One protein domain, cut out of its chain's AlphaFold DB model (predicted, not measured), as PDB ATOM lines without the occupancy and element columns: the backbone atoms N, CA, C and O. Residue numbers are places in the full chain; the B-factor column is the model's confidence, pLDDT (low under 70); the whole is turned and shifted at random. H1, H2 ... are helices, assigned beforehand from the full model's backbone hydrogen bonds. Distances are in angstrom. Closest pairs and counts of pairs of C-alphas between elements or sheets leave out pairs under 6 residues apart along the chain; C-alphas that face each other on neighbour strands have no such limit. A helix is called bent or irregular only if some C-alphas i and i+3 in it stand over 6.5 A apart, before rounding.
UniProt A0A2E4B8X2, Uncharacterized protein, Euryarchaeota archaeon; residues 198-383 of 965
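Overview. This is residues 198 to 383 of the 965 residues of an uncharacterized protein of Euryarchaeota archaeon (UniProt A0A2E4B8X2). A compact clump of crossed helices is built round an X in the core: H4 and H7 cross there, and the longest helix, H9, lies across the last residues of H4. H2 and H3 pack side by side near the first residues of H4, with H1 outside H2; H5, H6 and H10 gather on the side towards H9, and H8 sits off the far end of H7. The printed part has 186 residues with ten named helices, H1 to H10 in order along the chain, and no named strand; the class is all helix. It is compact, with a radius of gyration of the C-alphas of 15.7 A, and its rounded outline spans 45 by 36 by 29 A.

Arrangement. H9, residues 350 to 369, touches H4, residues 250 to 265, about perpendicular at 85 degrees; H4 does so with residues 263 to 265 alone and H9 with 356 to 364 alone, and the closest C-alphas, of Leu 264 and Ala 360, are 4.5 A apart. H9 and H10, residues 373 to 381, form a helical hairpin at a steep tilt of 40 degrees, opposite ways, closest at the C-alphas of Ala 362 and Thr 376, 5.2 A. H7, residues 305 to 321, touches H9 at a steep tilt of 60 degrees, opposite ways; with residues 307 to 314 alone it meets residues 352 to 359 alone, and the C-alphas of Glu 310 and Ala 355 come closest, 7.0 A. H4 and H7 are the hub, touching five helices each; they touch each other about perpendicular at 89 degrees, closest at the C-alphas of Ser 259 and Ala 311, 5.2 A. H4 and H5, residues 279 to 290, form a helical hairpin at a shallow tilt of 20 degrees, closest at the C-alphas of Ser 265 and Arg 282, 5.5 A. H6, residues 294 to 303, touches H10 at a shallow tilt of 28 degrees, the same way, closest at the C-alphas of Val 300 and Ala 374, 4.4 A. H2, residues 218 to 230, and H3, residues 238 to 248, form a helical hairpin at a shallow tilt of 17 degrees, closest at the C-alphas of Ala 222 and Ala 245, 4.2 A. H1, residues 204 to 215, touches H2 at a steep tilt of 65 degrees, closest at the C-alphas of Thr 210 and Leu 224, 5.9 A. H8, residues 324 to 332, touches H7 only at the corner, and only just, with 3 pairs of C-alphas within 8 A, the closest those of Phe 320 and His 327, 5.5 A. H1 and H9 are apart, and so are H8 and H10. In H3 to H10 every O i to N i+4 pair is within hydrogen-bond range; in H2 it is 7 of 9, and in H1 2 of 8, beside 5 of 9 O i to N i+3 pairs.

Along the chain. H9 measures 28.1 A from first to last C-alpha, from C-alpha 350 at (303.467, 250.082, 275.036) to C-alpha 369 at (283.258, 235.614, 288.071). H7 measures 24.6 A, H4 22.3 A and H2 19.1 A. H1 begins with C-alpha 204 at (320.175, 234.439, 282.631) and is irregular: C-alphas 211 and 214 are 8.9 A apart. H10 ends with C-alpha 381 at (294.096, 239.297, 274.926).

Size, cuts and confidence. The C-alphas of Phe 215 and Ala 368, the two farthest apart, are 46.2 A from each other. The printed part has no cut. Two links are long, residues 266 to 278 between H4 and H5 and residues 333 to 349 between H8 and H9. Mean pLDDT of the printed part is 89.7; residues 211 to 215, 333 and 382 to 383 are under 70.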
ATOM      1  N   GLY A 198     310.341 239.892 291.276       95.62
ATOM      2  CA  GLY A 198     311.680 239.857 291.863       95.62
ATOM      3  C   GLY A 198     312.083 238.488 292.406       95.62
ATOM      4  O   GLY A 198     313.259 238.148 292.402       95.62
ATOM      5  N   HIS A 199     311.113 237.664 292.797       95.94
ATOM      6  CA  HIS A 199     311.355 236.298 293.265       95.94
ATOM      7  C   HIS A 199     311.191 235.230 292.163       95.94
ATOM      8  O   HIS A 199     311.130 234.028 292.428       95.94
ATOM      9  N   LEU A 200     311.105 235.640 290.894       96.25
ATOM     10  CA  LEU A 200     311.189 234.703 289.776       96.25
ATOM     11  C   LEU A 200     312.596 234.093 289.687       96.25
ATOM     12  O   LEU A 200     313.572 234.683 290.138       96.25
ATOM     13  N   LEU A 201     312.711 232.906 289.089       95.50
ATOM     14  CA  LEU A 201     314.004 232.241 288.903       95.50
ATOM     15  C   LEU A 201     314.889 233.032 287.935       95.50
ATOM     16  O   LEU A 201     314.465 233.376 286.836       95.50
ATOM     17  N   HIS A 202     316.158 233.241 288.268       93.69
ATOM     18  CA  HIS A 202     317.080 233.924 287.372       93.69
ATOM     19  C   HIS A 202     317.425 233.042 286.156       93.69
ATOM     20  O   HIS A 202     318.234 232.110 286.223       93.69
ATOM     21  N   LEU A 203     316.831 233.340 284.995       91.94
ATOM     22  CA  LEU A 203     317.002 232.540 283.775       91.94
ATOM     23  C   LEU A 203     318.225 232.944 282.941       91.94
ATOM     24  O   LEU A 203     318.370 232.440 281.825       91.94
ATOM     25  N   GLY A 204     319.101 233.828 283.432       88.00
ATOM     26  CA  GLY A 204     320.175 234.439 282.631       88.00
ATOM     27  C   GLY A 204     321.131 233.372 282.135       88.00
ATOM     28  O   GLY A 204     321.212 233.120 280.933       88.00
ATOM     29  N   ALA A 205     321.656 232.587 283.080       82.31
ATOM     30  CA  ALA A 205     322.453 231.393 282.828       82.31
ATOM     31  C   ALA A 205     321.819 230.415 281.831       82.31
ATOM     32  O   ALA A 205     322.499 229.795 281.010       82.31
ATOM     33  N   LEU A 206     320.500 230.238 281.878       83.12
ATOM     34  CA  LEU A 206     319.841 229.356 280.932       83.12
ATOM     35  C   LEU A 206     319.738 230.008 279.546       83.12
ATOM     36  O   LEU A 206     320.158 229.408 278.560       83.12
ATOM     37  N   THR A 207     319.245 231.239 279.454       83.62
ATOM     38  CA  THR A 207     319.035 231.980 278.197       83.62
ATOM     39  C   THR A 207     320.314 232.106 277.384       83.62
ATOM     40  O   THR A 207     320.340 231.877 276.173       83.62
ATOM     41  N   GLU A 208     321.411 232.379 278.063       77.88
ATOM     42  CA  GLU A 208     322.740 232.492 277.493       77.88
ATOM     43  C   GLU A 208     323.182 231.212 276.738       77.88
ATOM     44  O   GLU A 208     323.940 231.258 275.759       77.88
ATOM     45  N   ARG A 209     322.665 230.036 277.126       74.75
ATOM     46  CA  ARG A 209     322.950 228.735 276.486       74.75
ATOM     47  C   ARG A 209     322.121 228.450 275.242       74.75
ATOM     48  O   ARG A 209     322.337 227.410 274.614       74.75
ATOM     49  N   THR A 210     321.190 229.316 274.854       72.31
ATOM     50  CA  THR A 210     320.345 229.111 273.659       72.31
ATOM     51  C   THR A 210     321.179 228.884 272.389       72.31
ATOM     52  O   THR A 210     320.874 227.986 271.604       72.31
ATOM     53  N   ALA A 211     322.327 229.559 272.252       61.25
ATOM     54  CA  ALA A 211     323.294 229.362 271.162       61.25
ATOM     55  C   ALA A 211     324.070 228.022 271.217       61.25
ATOM     56  O   ALA A 211     324.914 227.729 270.362       61.25
ATOM     57  N   SER A 212     323.858 227.207 272.251       68.50
ATOM     58  CA  SER A 212     324.616 225.988 272.550       68.50
ATOM     59  C   SER A 212     323.767 224.913 273.251       68.50
ATOM     60  O   SER A 212     324.300 224.087 273.992       68.50
ATOM     61  N   ALA A 213     322.463 224.856 272.945       65.25
ATOM     62  CA  ALA A 213     321.472 223.995 273.608       65.25
ATOM     63  C   ALA A 213     321.848 222.499 273.697       65.25
ATOM     64  O   ALA A 213     321.436 221.807 274.626       65.25
ATOM     65  N   ARG A 214     322.687 221.996 272.775       69.44
ATOM     66  CA  ARG A 214     323.193 220.608 272.779       69.44
ATOM     67  C   ARG A 214     324.015 220.230 274.018       69.44
ATOM     68  O   ARG A 214     324.223 219.045 274.251       69.44
ATOM     69  N   PHE A 215     324.520 221.213 274.763       68.62
ATOM     70  CA  PHE A 215     325.307 220.995 275.981       68.62
ATOM     71  C   PHE A 215     324.472 221.096 277.265       68.62
ATOM     72  O   PHE A 215     325.013 220.920 278.355       68.62
ATOM     73  N   CYS A 216     323.171 221.367 277.152       70.88
ATOM     74  CA  CYS A 216     322.249 221.414 278.282       70.88
ATOM     75  C   CYS A 216     321.623 220.038 278.523       70.88
ATOM     76  O   CYS A 216     321.480 219.239 277.589       70.88
ATOM     77  N   SER A 217     321.233 219.768 279.771       81.25
ATOM     78  CA  SER A 217     320.460 218.574 280.110       81.25
ATOM     79  C   SER A 217     319.173 218.530 279.277       81.25
ATOM     80  O   SER A 217     318.632 219.566 278.881       81.25
ATOM     81  N   LYS A 218     318.673 217.324 278.985       81.12
ATOM     82  CA  LYS A 218     317.434 217.159 278.206       81.12
ATOM     83  C   LYS A 218     316.250 217.888 278.857       81.12
ATOM     84  O   LYS A 218     315.462 218.490 278.142       81.12
ATOM     85  N   SER A 219     316.181 217.904 280.190       80.38
ATOM     86  CA  SER A 219     315.155 218.624 280.957       80.38
ATOM     87  C   SER A 219     315.194 220.141 280.727       80.38
ATOM     88  O   SER A 219     314.144 220.774 280.625       80.38
ATOM     89  N   SER A 220     316.383 220.731 280.573       85.44
ATOM     90  CA  SER A 220     316.547 222.160 280.276       85.44
ATOM     91  C   SER A 220     316.333 222.516 278.799       85.44
ATOM     92  O   SER A 220     316.030 223.666 278.494       85.44
ATOM     93  N   GLN A 221     316.481 221.564 277.868       88.75
ATOM     94  CA  GLN A 221     316.319 221.819 276.424       88.75
ATOM     95  C   GLN A 221     314.907 222.289 276.060       88.75
ATOM     96  O   GLN A 221     314.764 223.164 275.206       88.75
ATOM     97  N   ALA A 222     313.888 221.762 276.737       92.44
ATOM     98  CA  ALA A 222     312.501 222.194 276.591       92.44
ATOM     99  C   ALA A 222     312.330 223.688 276.922       92.44
ATOM    100  O   ALA A 222     311.854 224.459 276.089       92.44
ATOM    101  N   LEU A 223     312.797 224.122 278.097       93.81
ATOM    102  CA  LEU A 223     312.724 225.526 278.511       93.81
ATOM    103  C   LEU A 223     313.594 226.430 277.620       93.81
ATOM    104  O   LEU A 223     313.162 227.508 277.231       93.81
ATOM    105  N   LEU A 224     314.773 225.972 277.191       91.12
ATOM    106  CA  LEU A 224     315.602 226.693 276.216       91.12
ATOM    107  C   LEU A 224     314.892 226.913 274.882       91.12
ATOM    108  O   LEU A 224     315.065 227.959 274.264       91.12
ATOM    109  N   ALA A 225     314.104 225.938 274.424       91.94
ATOM    110  CA  ALA A 225     313.325 226.078 273.202       91.94
ATOM    111  C   ALA A 225     312.221 227.137 273.352       91.94
ATOM    112  O   ALA A 225     311.964 227.869 272.395       91.94
ATOM    113  N   ILE A 226     311.616 227.249 274.541       95.12
ATOM    114  CA  ILE A 226     310.692 228.337 274.887       95.12
ATOM    115  C   ILE A 226     311.445 229.675 274.860       95.12
ATOM    116  O   ILE A 226     311.071 230.555 274.090       95.12
ATOM    117  N   LEU A 227     312.545 229.812 275.607       93.19
ATOM    118  CA  LEU A 227     313.315 231.061 275.714       93.19
ATOM    119  C   LEU A 227     313.868 231.539 274.361       93.19
ATOM    120  O   LEU A 227     313.749 232.709 274.022       93.19
ATOM    121  N   ALA A 228     314.381 230.631 273.529       89.00
ATOM    122  CA  ALA A 228     314.864 230.965 272.188       89.00
ATOM    123  C   ALA A 228     313.746 231.398 271.224       89.00
ATOM    124  O   ALA A 228     314.021 232.001 270.189       89.00
ATOM    125  N   ARG A 229     312.484 231.037 271.502       91.06
ATOM    126  CA  ARG A 229     311.340 231.388 270.649       91.06
ATOM    127  C   ARG A 229     310.487 232.518 271.185       91.06
ATOM    128  O   ARG A 229     309.776 233.127 270.388       91.06
ATOM    129  N   VAL A 230     310.531 232.795 272.483       92.56
ATOM    130  CA  VAL A 230     309.670 233.805 273.101       92.56
ATOM    131  C   VAL A 230     309.957 235.192 272.521       92.56
ATOM    132  O   VAL A 230     309.038 235.974 272.283       92.56
ATOM    133  N   THR A 231     311.212 235.459 272.169       88.38
ATOM    134  CA  THR A 231     311.654 236.716 271.564       88.38
ATOM    135  C   THR A 231     311.459 236.784 270.048       88.38
ATOM    136  O   THR A 231     311.650 237.832 269.444       88.38
ATOM    137  N   ASN A 232     311.004 235.705 269.405       84.81
ATOM    138  CA  ASN A 232     310.664 235.773 267.991       84.81
ATOM    139  C   ASN A 232     309.379 236.580 267.805       84.81
ATOM    140  O   ASN A 232     308.348 236.316 268.433       84.81
ATOM    141  N   ALA A 233     309.417 237.505 266.859       73.06
ATOM    142  CA  ALA A 233     308.281 238.310 266.449       73.06
ATOM    143  C   ALA A 233     307.044 237.509 266.028       73.06
ATOM    144  O   ALA A 233     305.908 237.883 266.299       73.06
ATOM    145  N   GLY A 234     307.254 236.383 265.343       71.94
ATOM    146  CA  GLY A 234     306.169 235.514 264.901       71.94
ATOM    147  C   GLY A 234     305.669 234.591 266.012       71.94
ATOM    148  O   GLY A 234     306.447 234.066 266.804       71.94
ATOM    149  N   SER A 235     304.369 234.303 266.023       70.44
ATOM    150  CA  SER A 235     303.784 233.191 266.793       70.44
ATOM    151  C   SER A 235     303.879 231.845 266.057       70.44
ATOM    152  O   SER A 235     303.496 230.805 266.596       70.44
ATOM    153  N   ARG A 236     304.406 231.813 264.822       80.19
ATOM    154  CA  ARG A 236     304.459 230.589 264.012       80.19
ATOM    155  C   ARG A 236     305.300 229.514 264.703       80.19
ATOM    156  O   ARG A 236     306.517 229.623 264.804       80.19
ATOM    157  N   GLY A 237     304.633 228.439 265.114       86.69
ATOM    158  CA  GLY A 237     305.254 227.322 265.823       86.69
ATOM    159  C   GLY A 237     305.585 227.614 267.289       86.69
ATOM    160  O   GLY A 237     306.242 226.780 267.901       86.69
ATOM    161  N   TRP A 238     305.162 228.756 267.845       92.44
ATOM    162  CA  TRP A 238     305.251 229.031 269.283       92.44
ATOM    163  C   TRP A 238     304.440 228.002 270.068       92.44
ATOM    164  O   TRP A 238     305.004 227.285 270.882       92.44
ATOM    165  N   GLU A 239     303.161 227.850 269.728       93.88
ATOM    166  CA  GLU A 239     302.241 226.906 270.370       93.88
ATOM    167  C   GLU A 239     302.774 225.466 270.340       93.88
ATOM    168  O   GLU A 239     302.846 224.805 271.370       93.88
ATOM    169  N   THR A 240     303.252 224.999 269.180       93.88
ATOM    170  CA  THR A 240     303.848 223.660 269.054       93.88
ATOM    171  C   THR A 240     305.086 223.495 269.935       93.88
ATOM    172  O   THR A 240     305.266 222.443 270.539       93.88
ATOM    173  N   THR A 241     305.954 224.512 270.006       95.06
ATOM    174  CA  THR A 241     307.145 224.466 270.866       95.06
ATOM    175  C   THR A 241     306.771 224.498 272.341       95.06
ATOM    176  O   THR A 241     307.342 223.730 273.104       95.06
ATOM    177  N   LEU A 242     305.802 225.329 272.724       96.06
ATOM    178  CA  LEU A 242     305.311 225.435 274.091       96.06
ATOM    179  C   LEU A 242     304.700 224.105 274.552       96.06
ATOM    180  O   LEU A 242     305.147 223.548 275.546       96.06
ATOM    181  N   LEU A 243     303.761 223.537 273.789       95.69
ATOM    182  CA  LEU A 243     303.128 222.253 274.115       95.69
ATOM    183  C   LEU A 243     304.141 221.104 274.204       95.69
ATOM    184  O   LEU A 243     304.056 220.277 275.109       95.69
ATOM    185  N   ALA A 244     305.115 221.054 273.287       95.38
ATOM    186  CA  ALA A 244     306.175 220.049 273.335       95.38
ATOM    187  C   ALA A 244     307.053 220.216 274.584       95.38
ATOM    188  O   ALA A 244     307.290 219.249 275.302       95.38
ATOM    189  N   ALA A 245     307.479 221.444 274.885       94.31
ATOM    190  CA  ALA A 245     308.337 221.731 276.026       94.31
ATOM    191  C   ALA A 245     307.658 221.423 277.369       94.31
ATOM    192  O   ALA A 245     308.277 220.821 278.243       94.31
ATOM    193  N   LEU A 246     306.380 221.780 277.516       94.19
ATOM    194  CA  LEU A 246     305.608 221.520 278.735       94.19
ATOM    195  C   LEU A 246     305.311 220.032 278.942       94.19
ATOM    196  O   LEU A 246     305.207 219.580 280.076       94.19
ATOM    197  N   LYS A 247     305.213 219.253 277.858       94.62
ATOM    198  CA  LYS A 247     305.125 217.790 277.938       94.62
ATOM    199  C   LYS A 247     306.451 217.152 278.366       94.62
ATOM    200  O   LYS A 247     306.445 216.107 279.007       94.62
ATOM    201  N   GLU A 248     307.577 217.740 277.968       93.25
ATOM    202  CA  GLU A 248     308.915 217.168 278.159       93.25
ATOM    203  C   GLU A 248     309.612 217.613 279.457       93.25
ATOM    204  O   GLU A 248     310.602 216.990 279.847       93.25
ATOM    205  N   SER A 249     309.150 218.683 280.118       93.88
ATOM    206  CA  SER A 249     309.846 219.277 281.266       93.88
ATOM    207  C   SER A 249     308.910 219.921 282.290       93.88
ATOM    208  O   SER A 249     308.306 220.962 282.031       93.88
ATOM    209  N   GLU A 250     308.882 219.368 283.505       92.75
ATOM    210  CA  GLU A 250     308.192 219.972 284.656       92.75
ATOM    211  C   GLU A 250     308.776 221.337 285.043       92.75
ATOM    212  O   GLU A 250     308.047 222.235 285.458       92.75
ATOM    213  N   GLY A 251     310.086 221.533 284.850       92.12
ATOM    214  CA  GLY A 251     310.727 222.828 285.080       92.12
ATOM    215  C   GLY A 251     310.183 223.912 284.147       92.12
ATOM    216  O   GLY A 251     309.956 225.039 284.581       92.12
ATOM    217  N   ALA A 252     309.897 223.566 282.886       94.62
ATOM    218  CA  ALA A 252     309.243 224.483 281.956       94.62
ATOM    219  C   ALA A 252     307.810 224.819 282.405       94.62
ATOM    220  O   ALA A 252     307.415 225.980 282.337       94.62
ATOM    221  N   VAL A 253     307.061 223.829 282.914       95.12
ATOM    222  CA  VAL A 253     305.720 224.040 283.491       95.12
ATOM    223  C   VAL A 253     305.785 225.018 284.658       95.12
ATOM    224  O   VAL A 253     305.083 226.025 284.631       95.12
ATOM    225  N   ARG A 254     306.675 224.785 285.630       93.88
ATOM    226  CA  ARG A 254     306.821 225.645 286.813       93.88
ATOM    227  C   ARG A 254     307.181 227.084 286.438       93.88
ATOM    228  O   ARG A 254     306.519 228.006 286.904       93.88
ATOM    229  N   VAL A 255     308.163 227.274 285.552       95.56
ATOM    230  CA  VAL A 255     308.575 228.608 285.086       95.56
ATOM    231  C   VAL A 255     307.425 229.329 284.385       95.56
ATOM    232  O   VAL A 255     307.157 230.492 284.688       95.56
ATOM    233  N   CYS A 256     306.712 228.665 283.472       96.94
ATOM    234  CA  CYS A 256     305.590 229.292 282.775       96.94
ATOM    235  C   CYS A 256     304.404 229.584 283.710       96.94
ATOM    236  O   CYS A 256     303.794 230.640 283.570       96.94
ATOM    237  N   MET A 257     304.108 228.705 284.674       96.25
ATOM    238  CA  MET A 257     303.069 228.924 285.688       96.25
ATOM    239  C   MET A 257     303.390 230.118 286.588       96.25
ATOM    240  O   MET A 257     302.543 230.987 286.756       96.25
ATOM    241  N   GLN A 258     304.615 230.206 287.116       96.06
ATOM    242  CA  GLN A 258     305.044 231.341 287.943       96.06
ATOM    243  C   GLN A 258     305.000 232.654 287.154       96.06
ATOM    244  O   GLN A 258     304.466 233.646 287.640       96.06
ATOM    245  N   SER A 259     305.482 232.641 285.905       97.62
ATOM    246  CA  SER A 259     305.431 233.820 285.026       97.62
ATOM    247  C   SER A 259     303.990 234.284 284.796       97.62
ATOM    248  O   SER A 259     303.705 235.478 284.835       97.62
ATOM    249  N   LEU A 260     303.073 233.337 284.564       97.31
ATOM    250  CA  LEU A 260     301.654 233.626 284.387       97.31
ATOM    251  C   LEU A 260     301.029 234.175 285.674       97.31
ATOM    252  O   LEU A 260     300.290 235.149 285.607       97.31
ATOM    253  N   ALA A 261     301.339 233.593 286.833       96.88
ATOM    254  CA  ALA A 261     300.816 234.053 288.115       96.88
ATOM    255  C   ALA A 261     301.256 235.489 288.435       96.88
ATOM    256  O   ALA A 261     300.434 236.303 288.856       96.88
ATOM    257  N   VAL A 262     302.521 235.829 288.160       97.94
ATOM    258  CA  VAL A 262     303.033 237.205 288.271       97.94
ATOM    259  C   VAL A 262     302.267 238.159 287.351       97.94
ATOM    260  O   VAL A 262     301.866 239.234 287.789       97.94
ATOM    261  N   ALA A 263     302.019 237.764 286.099       97.62
ATOM    262  CA  ALA A 263     301.284 238.588 285.139       97.62
ATOM    263  C   ALA A 263     299.802 238.784 285.521       97.62
ATOM    264  O   ALA A 263     299.297 239.900 285.455       97.62
ATOM    265  N   LEU A 264     299.110 237.723 285.953       96.88
ATOM    266  CA  LEU A 264     297.693 237.779 286.340       96.88
ATOM    267  C   LEU A 264     297.459 238.567 287.629       96.88
ATOM    268  O   LEU A 264     296.471 239.280 287.745       96.88
ATOM    269  N   SER A 265     298.363 238.451 288.603       97.25
ATOM    270  CA  SER A 265     298.286 239.215 289.857       97.25
ATOM    271  C   SER A 265     298.732 240.669 289.709       97.25
ATOM    272  O   SER A 265     298.569 241.464 290.635       97.25
ATOM    273  N   GLY A 266     299.326 241.023 288.566       97.00
ATOM    274  CA  GLY A 266     299.962 242.315 288.353       97.00
ATOM    275  C   GLY A 266     301.208 242.525 289.215       97.00
ATOM    276  O   GLY A 266     301.668 243.655 289.317       97.00
ATOM    277  N   MET A 267     301.785 241.485 289.832       97.94
ATOM    278  CA  MET A 267     302.935 241.559 290.755       97.94
ATOM    279  C   MET A 267     304.276 241.772 290.031       97.94
ATOM    280  O   MET A 267     305.260 241.077 290.280       97.94
ATOM    281  N   HIS A 268     304.314 242.736 289.110       98.00
ATOM    282  CA  HIS A 268     305.471 243.130 288.311       98.00
ATOM    283  C   HIS A 268     305.494 244.648 288.062       98.00
ATOM    284  O   HIS A 268     304.458 245.305 288.198       98.00
ATOM    285  N   PRO A 269     306.628 245.233 287.638       97.75
ATOM    286  CA  PRO A 269     306.724 246.677 287.422       97.75
ATOM    287  C   PRO A 269     306.161 247.145 286.071       97.75
ATOM    288  O   PRO A 269     305.911 248.324 285.896       97.75
ATOM    289  N   ALA A 270     305.907 246.258 285.103       97.69
ATOM    290  CA  ALA A 270     305.381 246.628 283.777       97.69
ATOM    291  C   ALA A 270     303.864 246.969 283.706       97.69
ATOM    292  O   ALA A 270     303.288 246.935 282.620       97.69
ATOM    293  N   ILE A 271     303.203 247.264 284.832       96.75
ATOM    294  CA  ILE A 271     301.797 247.710 284.892       96.75
ATOM    295  C   ILE A 271     301.742 249.128 285.455       96.75
ATOM    296  O   ILE A 271     302.507 249.469 286.357       96.75
ATOM    297  N   HIS A 272     300.833 249.947 284.928       97.94
ATOM    298  CA  HIS A 272     300.624 251.298 285.434       97.94
ATOM    299  C   HIS A 272     300.165 251.229 286.903       97.94
ATOM    300  O   HIS A 272     299.258 250.443 287.187       97.94
ATOM    301  N   PRO A 273     300.707 252.041 287.833       98.19
ATOM    302  CA  PRO A 273     300.310 252.014 289.244       98.19
ATOM    303  C   PRO A 273     298.792 252.098 289.442       98.19
ATOM    304  O   PRO A 273     298.207 251.280 290.136       98.19
ATOM    305  N   GLY A 274     298.126 252.998 288.715       96.69
ATOM    306  CA  GLY A 274     296.665 253.134 288.727       96.69
ATOM    307  C   GLY A 274     295.842 252.002 288.086       96.69
ATOM    308  O   GLY A 274     294.626 252.044 288.244       96.69
ATOM    309  N   ALA A 275     296.461 251.045 287.377       96.19
ATOM    310  CA  ALA A 275     295.827 249.803 286.893       96.19
ATOM    311  C   ALA A 275     296.084 248.605 287.823       96.19
ATOM    312  O   ALA A 275     295.519 247.527 287.632       96.19
ATOM    313  N   ARG A 276     296.981 248.751 288.803       96.00
ATOM    314  CA  ARG A 276     297.319 247.672 289.724       96.00
ATOM    315  C   ARG A 276     296.121 247.375 290.626       96.00
ATOM    316  O   ARG A 276     295.536 248.278 291.214       96.00
ATOM    317  N   ARG A 277     295.769 246.094 290.740       95.00
ATOM    318  CA  ARG A 277     294.643 245.637 291.569       95.00
ATOM    319  C   ARG A 277     294.961 245.776 293.053       95.00
ATOM    320  O   ARG A 277     296.104 245.491 293.389       95.00
ATOM    321  N   PRO A 278     294.014 246.147 293.932       95.06
ATOM    322  CA  PRO A 278     294.255 246.257 295.371       95.06
ATOM    323  C   PRO A 278     294.800 244.966 295.997       95.06
ATOM    324  O   PRO A 278     294.528 243.863 295.515       95.06
ATOM    325  N   TRP A 279     295.519 245.082 297.120       96.06
ATOM    326  CA  TRP A 279     296.140 243.933 297.796       96.06
ATOM    327  C   TRP A 279     295.152 242.809 298.138       96.06
ATOM    328  O   TRP A 279     295.526 241.643 298.066       96.06
ATOM    329  N   ARG A 280     293.887 243.132 298.453       95.12
ATOM    330  CA  ARG A 280     292.843 242.140 298.772       95.12
ATOM    331  C   ARG A 280     292.547 241.231 297.583       95.12
ATOM    332  O   ARG A 280     292.549 240.011 297.724       95.12
ATOM    333  N   GLU A 281     292.346 241.822 296.406       95.25
ATOM    334  CA  GLU A 281     292.128 241.072 295.166       95.25
ATOM    335  C   GLU A 281     293.360 240.231 294.816       95.25
ATOM    336  O   GLU A 281     293.226 239.056 294.477       95.25
ATOM    337  N   ARG A 282     294.568 240.799 294.965       96.56
ATOM    338  CA  ARG A 282     295.819 240.063 294.729       96.56
ATOM    339  C   ARG A 282     295.991 238.891 295.690       96.56
ATOM    340  O   ARG A 282     296.380 237.821 295.242       96.56
ATOM    341  N   PHE A 283     295.686 239.064 296.974       96.62
ATOM    342  CA  PHE A 283     295.766 238.013 297.989       96.62
ATOM    343  C   PHE A 283     294.848 236.834 297.643       96.62
ATOM    344  O   PHE A 283     295.310 235.694 297.561       96.62
ATOM    345  N   VAL A 284     293.572 237.111 297.347       95.69
ATOM    346  CA  VAL A 284     292.603 236.076 296.948       95.69
ATOM    347  C   VAL A 284     293.051 235.381 295.662       95.69
ATOM    348  O   VAL A 284     293.064 234.151 295.595       95.69
ATOM    349  N   LEU A 285     293.476 236.149 294.655       95.19
ATOM    350  CA  LEU A 285     293.945 235.608 293.383       95.19
ATOM    351  C   LEU A 285     295.195 234.736 293.545       95.19
ATOM    352  O   LEU A 285     295.245 233.640 292.996       95.19
ATOM    353  N   LEU A 286     296.203 235.188 294.294       95.31
ATOM    354  CA  LEU A 286     297.440 234.438 294.514       95.31
ATOM    355  C   LEU A 286     297.165 233.115 295.234       95.31
ATOM    356  O   LEU A 286     297.709 232.088 294.831       95.31
ATOM    357  N   ARG A 287     296.270 233.101 296.229       94.56
ATOM    358  CA  ARG A 287     295.835 231.861 296.891       94.56
ATOM    359  C   ARG A 287     295.062 230.938 295.951       94.56
ATOM    360  O   ARG A 287     295.365 229.747 295.893       94.56
ATOM    361  N   ALA A 288     294.149 231.478 295.143       92.00
ATOM    362  CA  ALA A 288     293.446 230.703 294.121       92.00
ATOM    363  C   ALA A 288     294.415 230.094 293.089       92.00
ATOM    364  O   ALA A 288     294.264 228.938 292.698       92.00
ATOM    365  N   LEU A 289     295.447 230.838 292.679       91.00
ATOM    366  CA  LEU A 289     296.482 230.373 291.752       91.00
ATOM    367  C   LEU A 289     297.417 229.325 292.371       91.00
ATOM    368  O   LEU A 289     297.903 228.463 291.643       91.00
ATOM    369  N   ARG A 290     297.652 229.339 293.690       90.06
ATOM    370  CA  ARG A 290     298.374 228.250 294.379       90.06
ATOM    371  C   ARG A 290     297.582 226.943 294.379       90.06
ATOM    372  O   ARG A 290     298.186 225.880 294.302       90.06
ATOM    373  N   ALA A 291     296.253 227.030 294.421       88.00
ATOM    374  CA  ALA A 291     295.367 225.873 294.321       88.00
ATOM    375  C   ALA A 291     295.172 225.366 292.876       88.00
ATOM    376  O   ALA A 291     294.619 224.283 292.687       88.00
ATOM    377  N   HIS A 292     295.615 226.111 291.851       84.88
ATOM    378  CA  HIS A 292     295.457 225.688 290.456       84.88
ATOM    379  C   HIS A 292     296.229 224.401 290.167       84.88
ATOM    380  O   HIS A 292     297.423 224.267 290.444       84.88
ATOM    381  N   THR A 293     295.549 223.470 289.509       83.06
ATOM    382  CA  THR A 293     296.139 222.197 289.115       83.06
ATOM    383  C   THR A 293     296.962 222.344 287.833       83.06
ATOM    384  O   THR A 293     296.781 223.258 287.022       83.06
ATOM    385  N   GLN A 294     297.848 221.376 287.572       86.19
ATOM    386  CA  GLN A 294     298.524 221.286 286.272       86.19
ATOM    387  C   GLN A 294     297.534 221.157 285.099       86.19
ATOM    388  O   GLN A 294     297.893 221.467 283.961       86.19
ATOM    389  N   GLN A 295     296.312 220.674 285.348       86.88
ATOM    390  CA  GLN A 295     295.288 220.525 284.322       86.88
ATOM    391  C   GLN A 295     294.704 221.881 283.909       86.88
ATOM    392  O   GLN A 295     294.623 222.152 282.709       86.88
ATOM    393  N   ASP A 296     294.427 222.762 284.871       88.38
ATOM    394  CA  ASP A 296     293.963 224.133 284.607       88.38
ATOM    395  C   ASP A 296     295.009 224.908 283.796       88.38
ATOM    396  O   ASP A 296     294.709 225.584 282.809       88.38
ATOM    397  N   PHE A 297     296.289 224.730 284.140       92.25
ATOM    398  CA  PHE A 297     297.377 225.345 283.389       92.25
ATOM    399  C   PHE A 297     297.475 224.829 281.941       92.25
ATOM    400  O   PHE A 297     297.687 225.616 281.015       92.25
ATOM    401  N   LYS A 298     297.280 223.522 281.705       92.19
ATOM    402  CA  LYS A 298     297.239 222.960 280.340       92.19
ATOM    403  C   LYS A 298     296.114 223.578 279.508       92.19
ATOM    404  O   LYS A 298     296.320 223.811 278.316       92.19
ATOM    405  N   GLU A 299     294.967 223.874 280.115       93.38
ATOM    406  CA  GLU A 299     293.866 224.558 279.435       93.38
ATOM    407  C   GLU A 299     294.272 225.973 278.993       93.38
ATOM    408  O   GLU A 299     294.061 226.339 277.832       93.38
ATOM    409  N   VAL A 300     294.926 226.745 279.869       92.38
ATOM    410  CA  VAL A 300     295.446 228.085 279.531       92.38
ATOM    411  C   VAL A 300     296.453 228.011 278.387       92.38
ATOM    412  O   VAL A 300     296.374 228.790 277.439       92.38
ATOM    413  N   VAL A 301     297.373 227.050 278.426       93.19
ATOM    414  CA  VAL A 301     298.383 226.849 277.376       93.19
ATOM    415  C   VAL A 301     297.737 226.571 276.016       93.19
ATOM    416  O   VAL A 301     298.217 227.077 275.003       93.19
ATOM    417  N   GLN A 302     296.657 225.786 275.981       92.25
ATOM    418  CA  GLN A 302     295.941 225.454 274.746       92.25
ATOM    419  C   GLN A 302     295.088 226.620 274.234       92.25
ATOM    420  O   GLN A 302     295.081 226.907 273.038       92.25
ATOM    421  N   LYS A 303     294.359 227.306 275.122       92.31
ATOM    422  CA  LYS A 303     293.393 228.348 274.732       92.31
ATOM    423  C   LYS A 303     294.021 229.737 274.582       92.31
ATOM    424  O   LYS A 303     293.496 230.551 273.822       92.31
ATOM    425  N   ALA A 304     295.127 230.009 275.272       93.12
ATOM    426  CA  ALA A 304     295.783 231.314 275.324       93.12
ATOM    427  C   ALA A 304     297.333 231.239 275.297       93.12
ATOM    428  O   ALA A 304     298.005 231.872 276.117       93.12
ATOM    429  N   PRO A 305     297.957 230.555 274.315       93.75
ATOM    430  CA  PRO A 305     299.415 230.395 274.265       93.75
ATOM    431  C   PRO A 305     300.182 231.723 274.156       93.75
ATOM    432  O   PRO A 305     301.335 231.804 274.577       93.75
ATOM    433  N   ASN A 306     299.572 232.776 273.601       91.69
ATOM    434  CA  ASN A 306     300.201 234.097 273.506       91.69
ATOM    435  C   ASN A 306     300.314 234.798 274.868       91.69
ATOM    436  O   ASN A 306     301.286 235.508 275.081       91.69
ATOM    437  N   ALA A 307     299.389 234.560 275.802       93.50
ATOM    438  CA  ALA A 307     299.502 235.100 277.158       93.50
ATOM    439  C   ALA A 307     300.732 234.521 277.865       93.50
ATOM    440  O   ALA A 307     301.543 235.256 278.417       93.50
ATOM    441  N   ILE A 308     300.947 233.205 277.722       96.12
ATOM    442  CA  ILE A 308     302.165 232.539 278.206       96.12
ATOM    443  C   ILE A 308     303.415 233.129 277.545       96.12
ATOM    444  O   ILE A 308     304.444 233.283 278.198       96.12
ATOM    445  N   LYS A 309     303.340 233.492 276.259       95.19
ATOM    446  CA  LYS A 309     304.450 234.144 275.554       95.19
ATOM    447  C   LYS A 309     304.820 235.479 276.197       95.19
ATOM    448  O   LYS A 309     305.990 235.684 276.500       95.19
ATOM    449  N   GLU A 310     303.852 236.366 276.414       95.38
ATOM    450  CA  GLU A 310     304.119 237.685 277.000       95.38
ATOM    451  C   GLU A 310     304.525 237.585 278.478       95.38
ATOM    452  O   GLU A 310     305.448 238.278 278.896       95.38
ATOM    453  N   ALA A 311     303.941 236.658 279.244       97.12
ATOM    454  CA  ALA A 311     304.365 236.374 280.615       97.12
ATOM    455  C   ALA A 311     305.832 235.902 280.679       97.12
ATOM    456  O   ALA A 311     306.613 236.373 281.503       97.12
ATOM    457  N   VAL A 312     306.253 235.017 279.766       97.38
ATOM    458  CA  VAL A 312     307.657 234.579 279.682       97.38
ATOM    459  C   VAL A 312     308.572 235.700 279.169       97.38
ATOM    460  O   VAL A 312     309.723 235.765 279.589       97.38
ATOM    461  N   ARG A 313     308.099 236.616 278.307       96.31
ATOM    462  CA  ARG A 313     308.870 237.823 277.938       96.31
ATOM    463  C   ARG A 313     309.085 238.740 279.131       96.31
ATOM    464  O   ARG A 313     310.199 239.217 279.299       96.31
ATOM    465  N   LEU A 314     308.060 238.956 279.954       96.94
ATOM    466  CA  LEU A 314     308.187 239.722 281.192       96.94
ATOM    467  C   LEU A 314     309.237 239.090 282.120       96.94
ATOM    468  O   LEU A 314     310.111 239.791 282.614       96.94
ATOM    469  N   HIS A 315     309.203 237.768 282.299       97.12
ATOM    470  CA  HIS A 315     310.208 237.038 283.082       97.12
ATOM    471  C   HIS A 315     311.615 237.174 282.477       97.12
ATOM    472  O   HIS A 315     312.594 237.400 283.186       97.12
ATOM    473  N   LEU A 316     311.735 237.097 281.150       95.31
ATOM    474  CA  LEU A 316     313.011 237.309 280.477       95.31
ATOM    475  C   LEU A 316     313.532 238.735 280.696       95.31
ATOM    476  O   LEU A 316     314.714 238.910 280.963       95.31
ATOM    477  N   ALA A 317     312.655 239.739 280.645       94.81
ATOM    478  CA  ALA A 317     312.998 241.120 280.969       94.81
ATOM    479  C   ALA A 317     313.503 241.248 282.416       94.81
ATOM    480  O   ALA A 317     314.528 241.876 282.651       94.81
ATOM    481  N   ALA A 318     312.833 240.579 283.362       94.12
ATOM    482  CA  ALA A 318     313.238 240.506 284.766       94.12
ATOM    483  C   ALA A 318     314.650 239.941 284.932       94.12
ATOM    484  O   ALA A 318     315.471 240.482 285.660       94.12
ATOM    485  N   THR A 319     314.946 238.866 284.206       93.81
ATOM    486  CA  THR A 319     316.258 238.221 284.233       93.81
ATOM    487  C   THR A 319     317.372 239.175 283.793       93.81
ATOM    488  O   THR A 319     318.421 239.222 284.421       93.81
ATOM    489  N   PHE A 320     317.158 239.939 282.720       91.44
ATOM    490  CA  PHE A 320     318.175 240.869 282.219       91.44
ATOM    491  C   PHE A 320     318.208 242.202 282.972       91.44
ATOM    492  O   PHE A 320     319.177 242.936 282.837       91.44
ATOM    493  N   LEU A 321     317.209 242.494 283.810       89.69
ATOM    494  CA  LEU A 321     317.271 243.629 284.728       89.69
ATOM    495  C   LEU A 321     318.425 243.478 285.735       89.69
ATOM    496  O   LEU A 321     319.078 244.468 286.055       89.69
ATOM    497  N   ALA A 322     318.697 242.247 286.188       86.56
ATOM    498  CA  ALA A 322     319.812 241.943 287.088       86.56
ATOM    499  C   ALA A 322     321.188 241.995 286.394       86.56
ATOM    500  O   ALA A 322     322.198 242.247 287.046       86.56
ATOM    501  N   ASP A 323     321.240 241.812 285.070       87.38
ATOM    502  CA  ASP A 323     322.464 241.906 284.263       87.38
ATOM    503  C   ASP A 323     322.386 243.085 283.287       87.38
ATOM    504  O   ASP A 323     322.205 242.941 282.071       87.38
ATOM    505  N   ARG A 324     322.521 244.283 283.858       84.94
ATOM    506  CA  ARG A 324     322.403 245.541 283.121       84.94
ATOM    507  C   ARG A 324     323.403 245.658 281.972       84.94
ATOM    508  O   ARG A 324     323.030 246.151 280.916       84.94
ATOM    509  N   ALA A 325     324.642 245.200 282.150       81.56
ATOM    510  CA  ALA A 325     325.658 245.284 281.103       81.56
ATOM    511  C   ALA A 325     325.245 244.466 279.870       81.56
ATOM    512  O   ALA A 325     325.280 244.967 278.746       81.56
ATOM    513  N   THR A 326     324.769 243.237 280.086       80.62
ATOM    514  CA  THR A 326     324.253 242.399 279.002       80.62
ATOM    515  C   THR A 326     322.980 242.983 278.387       80.62
ATOM    516  O   THR A 326     322.827 242.945 277.164       80.62
ATOM    517  N   HIS A 327     322.066 243.536 279.195       85.31
ATOM    518  CA  HIS A 327     320.860 244.199 278.683       85.31
ATOM    519  C   HIS A 327     321.202 245.397 277.798       85.31
ATOM    520  O   HIS A 327     320.701 245.466 276.677       85.31
ATOM    521  N   ASP A 328     322.099 246.276 278.248       81.31
ATOM    522  CA  ASP A 328     322.525 247.466 277.512       81.31
ATOM    523  C   ASP A 328     323.222 247.075 276.194       81.31
ATOM    524  O   ASP A 328     322.873 247.619 275.146       81.31
ATOM    525  N   ALA A 329     324.095 246.057 276.192       76.12
ATOM    526  CA  ALA A 329     324.708 245.517 274.969       76.12
ATOM    527  C   ALA A 329     323.667 244.910 274.000       76.12
ATOM    528  O   ALA A 329     323.698 245.123 272.781       76.12
ATOM    529  N   MET A 330     322.677 244.179 274.526       80.75
ATOM    530  CA  MET A 330     321.567 243.650 273.726       80.75
ATOM    531  C   MET A 330     320.670 244.761 273.174       80.75
ATOM    532  O   MET A 330     320.214 244.672 272.035       80.75
ATOM    533  N   ARG A 331     320.392 245.801 273.964       80.38
ATOM    534  CA  ARG A 331     319.581 246.951 273.555       80.38
ATOM    535  C   ARG A 331     320.285 247.709 272.445       80.38
ATOM    536  O   ARG A 331     319.668 248.039 271.436       80.38
ATOM    537  N   TYR A 332     321.579 247.925 272.620       72.75
ATOM    538  CA  TYR A 332     322.428 248.620 271.678       72.75
ATOM    539  C   TYR A 332     322.549 247.863 270.333       72.75
ATOM    540  O   TYR A 332     322.399 248.463 269.273       72.75
ATOM    541  N   THR A 333     322.630 246.527 270.351       65.25
ATOM    542  CA  THR A 333     322.529 245.693 269.128       65.25
ATOM    543  C   THR A 333     321.120 245.529 268.561       65.25
ATOM    544  O   THR A 333     320.924 244.770 267.607       65.25
ATOM    545  N   CYS A 334     320.117 246.181 269.154       70.06
ATOM    546  CA  CYS A 334     318.706 245.974 268.828       70.06
ATOM    547  C   CYS A 334     318.297 244.488 268.882       70.06
ATOM    548  O   CYS A 334     317.393 244.042 268.165       70.06
ATOM    549  N   HIS A 335     318.964 243.687 269.720       81.38
ATOM    550  CA  HIS A 335     318.570 242.310 269.958       81.38
ATOM    551  C   HIS A 335     317.171 242.315 270.594       81.38
ATOM    552  O   HIS A 335     316.949 243.065 271.546       81.38
ATOM    553  N   PRO A 336     316.221 241.467 270.151       85.06
ATOM    554  CA  PRO A 336     314.844 241.491 270.654       85.06
ATOM    555  C   PRO A 336     314.729 241.460 272.185       85.06
ATOM    556  O   PRO A 336     313.869 242.117 272.754       85.06
ATOM    557  N   THR A 337     315.620 240.738 272.866       87.94
ATOM    558  CA  THR A 337     315.693 240.727 274.335       87.94
ATOM    559  C   THR A 337     316.049 242.088 274.940       87.94
ATOM    560  O   THR A 337     315.463 242.460 275.946       87.94
ATOM    561  N   GLY A 338     316.965 242.845 274.333       87.00
ATOM    562  CA  GLY A 338     317.336 244.184 274.804       87.00
ATOM    563  C   GLY A 338     316.232 245.224 274.598       87.00
ATOM    564  O   GLY A 338     316.243 246.275 275.228       87.00
ATOM    565  N   LEU A 339     315.237 244.916 273.755       88.75
ATOM    566  CA  LEU A 339     314.018 245.716 273.595       88.75
ATOM    567  C   LEU A 339     312.966 245.423 274.681       88.75
ATOM    568  O   LEU A 339     311.948 246.114 274.754       88.75
ATOM    569  N   LEU A 340     313.183 244.403 275.519       92.00
ATOM    570  CA  LEU A 340     312.353 244.126 276.689       92.00
ATOM    571  C   LEU A 340     312.748 245.083 277.820       92.00
ATOM    572  O   LEU A 340     313.456 244.715 278.755       92.00
ATOM    573  N   CYS A 341     312.323 246.336 277.704       91.62
ATOM    574  CA  CYS A 341     312.506 247.334 278.748       91.62
ATOM    575  C   CYS A 341     311.483 247.139 279.872       91.62
ATOM    576  O   CYS A 341     310.289 246.962 279.609       91.62
ATOM    577  N   VAL A 342     311.952 247.206 281.117       95.62
ATOM    578  CA  VAL A 342     311.125 247.177 282.328       95.62
ATOM    579  C   VAL A 342     311.667 248.177 283.357       95.62
ATOM    580  O   VAL A 342     312.872 248.448 283.367       95.62
ATOM    581  N   PRO A 343     310.808 248.718 284.237       97.38
ATOM    582  CA  PRO A 343     311.264 249.605 285.299       97.38
ATOM    583  C   PRO A 343     312.173 248.894 286.323       97.38
ATOM    584  O   PRO A 343     312.019 247.685 286.513       97.38
ATOM    585  N   PRO A 344     313.102 249.615 286.987       96.06
ATOM    586  CA  PRO A 344     313.257 251.075 286.982       96.06
ATOM    587  C   PRO A 344     314.126 251.622 285.834       96.06
ATOM    588  O   PRO A 344     314.328 252.832 285.763       96.06
ATOM    589  N   LEU A 345     314.659 250.773 284.944       93.06
ATOM    590  CA  LEU A 345     315.581 251.219 283.888       93.06
ATOM    591  C   LEU A 345     314.908 252.123 282.851       93.06
ATOM    592  O   LEU A 345     315.494 253.113 282.416       93.06
ATOM    593  N   ASP A 346     313.699 251.760 282.429       95.38
ATOM    594  CA  ASP A 346     312.914 252.502 281.443       95.38
ATOM    595  C   ASP A 346     311.429 252.139 281.602       95.38
ATOM    596  O   ASP A 346     311.076 251.145 282.248       95.38
ATOM    597  N   VAL A 347     310.543 252.928 280.999       95.69
ATOM    598  CA  VAL A 347     309.116 252.588 280.937       95.69
ATOM    599  C   VAL A 347     308.910 251.349 280.055       95.69
ATOM    600  O   VAL A 347     309.612 251.183 279.050       95.69
ATOM    601  N   PRO A 348     307.958 250.457 280.390       95.38
ATOM    602  CA  PRO A 348     307.696 249.283 279.568       95.38
ATOM    603  C   PRO A 348     307.248 249.693 278.161       95.38
ATOM    604  O   PRO A 348     306.530 250.678 277.982       95.38
ATOM    605  N   ALA A 349     307.633 248.907 277.153       92.62
ATOM    606  CA  ALA A 349     307.130 249.100 275.795       92.62
ATOM    607  C   ALA A 349     305.591 249.052 275.793       92.62
ATOM    608  O   ALA A 349     305.008 248.170 276.423       92.62
ATOM    609  N   GLY A 350     304.935 249.958 275.058       92.81
ATOM    610  CA  GLY A 350     303.467 250.082 275.036       92.81
ATOM    611  C   GLY A 350     302.729 248.745 274.854       92.81
ATOM    612  O   GLY A 350     301.865 248.430 275.666       92.81
ATOM    613  N   PRO A 351     303.118 247.890 273.888       91.81
ATOM    614  CA  PRO A 351     302.502 246.573 273.718       91.81
ATOM    615  C   PRO A 351     302.714 245.609 274.893       91.81
ATOM    616  O   PRO A 351     301.818 244.822 275.192       91.81
ATOM    617  N   LEU A 352     303.871 245.659 275.565       94.31
ATOM    618  CA  LEU A 352     304.120 244.864 276.770       94.31
ATOM    619  C   LEU A 352     303.234 245.357 277.917       94.31
ATOM    620  O   LEU A 352     302.577 244.543 278.556       94.31
ATOM    621  N   ALA A 353     303.170 246.674 278.132       95.62
ATOM    622  CA  ALA A 353     302.299 247.282 279.133       95.62
ATOM    623  C   ALA A 353     300.828 246.917 278.880       95.62
ATOM    624  O   ALA A 353     300.169 246.399 279.774       95.62
ATOM    625  N   ALA A 354     300.345 247.069 277.643       94.25
ATOM    626  CA  ALA A 354     298.994 246.680 277.247       94.25
ATOM    627  C   ALA A 354     298.710 245.195 277.540       94.25
ATOM    628  O   ALA A 354     297.672 244.862 278.109       94.25
ATOM    629  N   ALA A 355     299.643 244.294 277.203       94.62
ATOM    630  CA  ALA A 355     299.493 242.869 277.493       94.62
ATOM    631  C   ALA A 355     299.389 242.592 278.998       94.62
ATOM    632  O   ALA A 355     298.570 241.776 279.421       94.62
ATOM    633  N   MET A 356     300.210 243.268 279.801       97.00
ATOM    634  CA  MET A 356     300.210 243.106 281.248       97.00
ATOM    635  C   MET A 356     298.953 243.666 281.915       97.00
ATOM    636  O   MET A 356     298.400 243.008 282.791       97.00
ATOM    637  N   HIS A 357     298.458 244.825 281.471       95.31
ATOM    638  CA  HIS A 357     297.178 245.378 281.931       95.31
ATOM    639  C   HIS A 357     296.041 244.385 281.685       95.31
ATOM    640  O   HIS A 357     295.343 243.993 282.616       95.31
ATOM    641  N   ARG A 358     295.936 243.862 280.457       94.38
ATOM    642  CA  ARG A 358     294.919 242.864 280.091       94.38
ATOM    643  C   ARG A 358     295.034 241.561 280.886       94.38
ATOM    644  O   ARG A 358     294.022 240.905 281.121       94.38
ATOM    645  N   MET A 359     296.240 241.162 281.294       95.56
ATOM    646  CA  MET A 359     296.425 239.993 282.161       95.56
ATOM    647  C   MET A 359     296.024 240.274 283.611       95.56
ATOM    648  O   MET A 359     295.359 239.428 284.204       95.56
ATOM    649  N   ALA A 360     296.332 241.451 284.154       95.81
ATOM    650  CA  ALA A 360     295.863 241.846 285.480       95.81
ATOM    651  C   ALA A 360     294.328 241.966 285.538       95.81
ATOM    652  O   ALA A 360     293.704 241.494 286.489       95.81
ATOM    653  N   ASP A 361     293.700 242.511 284.491       94.31
ATOM    654  CA  ASP A 361     292.238 242.538 284.337       94.31
ATOM    655  C   ASP A 361     291.644 241.129 284.273       94.31
ATOM    656  O   ASP A 361     290.595 240.855 284.861       94.31
ATOM    657  N   ALA A 362     292.317 240.213 283.571       93.75
ATOM    658  CA  ALA A 362     291.900 238.822 283.525       93.75
ATOM    659  C   ALA A 362     291.978 238.164 284.909       93.75
ATOM    660  O   ALA A 362     291.048 237.455 285.282       93.75
ATOM    661  N   GLY A 363     293.037 238.429 285.680       94.56
ATOM    662  CA  GLY A 363     293.175 237.947 287.055       94.56
ATOM    663  C   GLY A 363     292.065 238.456 287.976       94.56
ATOM    664  O   GLY A 363     291.445 237.661 288.679       94.56
ATOM    665  N   ALA A 364     291.753 239.753 287.928       92.25
ATOM    666  CA  ALA A 364     290.664 240.335 288.718       92.25
ATOM    667  C   ALA A 364     289.301 239.721 288.362       92.25
ATOM    668  O   ALA A 364     288.543 239.299 289.235       92.25
ATOM    669  N   ASN A 365     289.023 239.579 287.065       92.56
ATOM    670  CA  ASN A 365     287.787 238.958 286.603       92.56
ATOM    671  C   ASN A 365     287.681 237.486 287.024       92.56
ATOM    672  O   ASN A 365     286.581 237.051 287.338       92.56
ATOM    673  N   MET A 366     288.784 236.728 287.086       90.50
ATOM    674  CA  MET A 366     288.754 235.353 287.613       90.50
ATOM    675  C   MET A 366     288.256 235.304 289.059       90.50
ATOM    676  O   MET A 366     287.487 234.410 289.407       90.50
ATOM    677  N   VAL A 367     288.672 236.259 289.899       88.81
ATOM    678  CA  VAL A 367     288.210 236.342 291.293       88.81
ATOM    679  C   VAL A 367     286.725 236.699 291.348       88.81
ATOM    680  O   VAL A 367     285.980 236.085 292.110       88.81
ATOM    681  N   ALA A 368     286.285 237.644 290.516       90.00
ATOM    682  CA  ALA A 368     284.907 238.125 290.510       90.00
ATOM    683  C   ALA A 368     283.901 237.105 289.941       90.00
ATOM    684  O   ALA A 368     282.842 236.891 290.524       90.00
ATOM    685  N   THR A 369     284.210 236.471 288.804       90.25
ATOM    686  CA  THR A 369     283.258 235.614 288.071       90.25
ATOM    687  C   THR A 369     283.440 234.124 288.339       90.25
ATOM    688  O   THR A 369     282.587 233.331 287.945       90.25
ATOM    689  N   ARG A 370     284.552 233.722 288.976       86.12
ATOM    690  CA  ARG A 370     284.989 232.319 289.106       86.12
ATOM    691  C   ARG A 370     285.149 231.593 287.758       86.12
ATOM    692  O   ARG A 370     285.190 230.364 287.721       86.12
ATOM    693  N   GLU A 371     285.243 232.326 286.645       88.81
ATOM    694  CA  GLU A 371     285.540 231.752 285.328       88.81
ATOM    695  C   GLU A 371     286.987 231.233 285.266       88.81
ATOM    696  O   GLU A 371     287.886 231.750 285.935       88.81
ATOM    697  N   SER A 372     287.241 230.230 284.414       85.88
ATOM    698  CA  SER A 372     288.600 229.710 284.235       85.88
ATOM    699  C   SER A 372     289.528 230.771 283.635       85.88
ATOM    700  O   SER A 372     289.149 231.511 282.720       85.88
ATOM    701  N   ALA A 373     290.788 230.793 284.087       81.56
ATOM    702  CA  ALA A 373     291.808 231.733 283.611       81.56
ATOM    703  C   ALA A 373     291.888 231.797 282.080       81.56
ATOM    704  O   ALA A 373     292.031 232.861 281.483       81.56
ATOM    705  N   ALA A 374     291.751 230.645 281.427       85.94
ATOM    706  CA  ALA A 374     291.820 230.515 279.983       85.94
ATOM    707  C   ALA A 374     290.719 231.305 279.251       85.94
ATOM    708  O   ALA A 374     290.989 231.904 278.206       85.94
ATOM    709  N   VAL A 375     289.492 231.311 279.783       87.31
ATOM    710  CA  VAL A 375     288.347 232.038 279.209       87.31
ATOM    711  C   VAL A 375     288.556 233.540 279.362       87.31
ATOM    712  O   VAL A 375     288.465 234.281 278.379       87.31
ATOM    713  N   THR A 376     288.922 233.974 280.564       88.31
ATOM    714  CA  THR A 376     289.088 235.388 280.903       88.31
ATOM    715  C   THR A 376     290.258 236.016 280.152       88.31
ATOM    716  O   THR A 376     290.113 237.069 279.532       88.31
ATOM    717  N   ILE A 377     291.401 235.323 280.094       86.19
ATOM    718  CA  ILE A 377     292.568 235.739 279.307       86.19
ATOM    719  C   ILE A 377     292.205 235.851 277.825       86.19
ATOM    720  O   ILE A 377     292.579 236.818 277.163       86.19
ATOM    721  N   ARG A 378     291.482 234.867 277.277       86.25
ATOM    722  CA  ARG A 378     291.098 234.880 275.862       86.25
ATOM    723  C   ARG A 378     290.189 236.066 275.542       86.25
ATOM    724  O   ARG A 378     290.366 236.668 274.488       86.25
ATOM    725  N   ARG A 379     289.269 236.423 276.443       85.50
ATOM    726  CA  ARG A 379     288.395 237.599 276.308       85.50
ATOM    727  C   ARG A 379     289.206 238.901 276.233       85.50
ATOM    728  O   ARG A 379     288.902 239.747 275.399       85.50
ATOM    729  N   HIS A 380     290.268 239.018 277.032       81.81
ATOM    730  CA  HIS A 380     291.066 240.246 277.161       81.81
ATOM    731  C   HIS A 380     292.245 240.380 276.184       81.81
ATOM    732  O   HIS A 380     292.553 241.490 275.760       81.81
ATOM    733  N   LEU A 381     292.903 239.279 275.794       77.31
ATOM    734  CA  LEU A 381     294.096 239.297 274.926       77.31
ATOM    735  C   LEU A 381     293.833 238.944 273.448       77.31
ATOM    736  O   LEU A 381     294.725 239.129 272.620       77.31
ATOM    737  N   VAL A 382     292.655 238.415 273.083       67.12
ATOM    738  CA  VAL A 382     292.320 238.029 271.686       67.12
ATOM    739  C   VAL A 382     291.460 239.081 270.973       67.12
ATOM    740  O   VAL A 382     291.073 238.884 269.825       67.12
ATOM    741  N   SER A 383     291.214 240.228 271.605       51.97
ATOM    742  CA  SER A 383     290.458 241.338 271.019       51.97
ATOM    743  C   SER A 383     291.189 242.078 269.891       51.97
ATOM    744  O   SER A 383     290.567 242.923 269.251       51.97
TER     745      SER A 383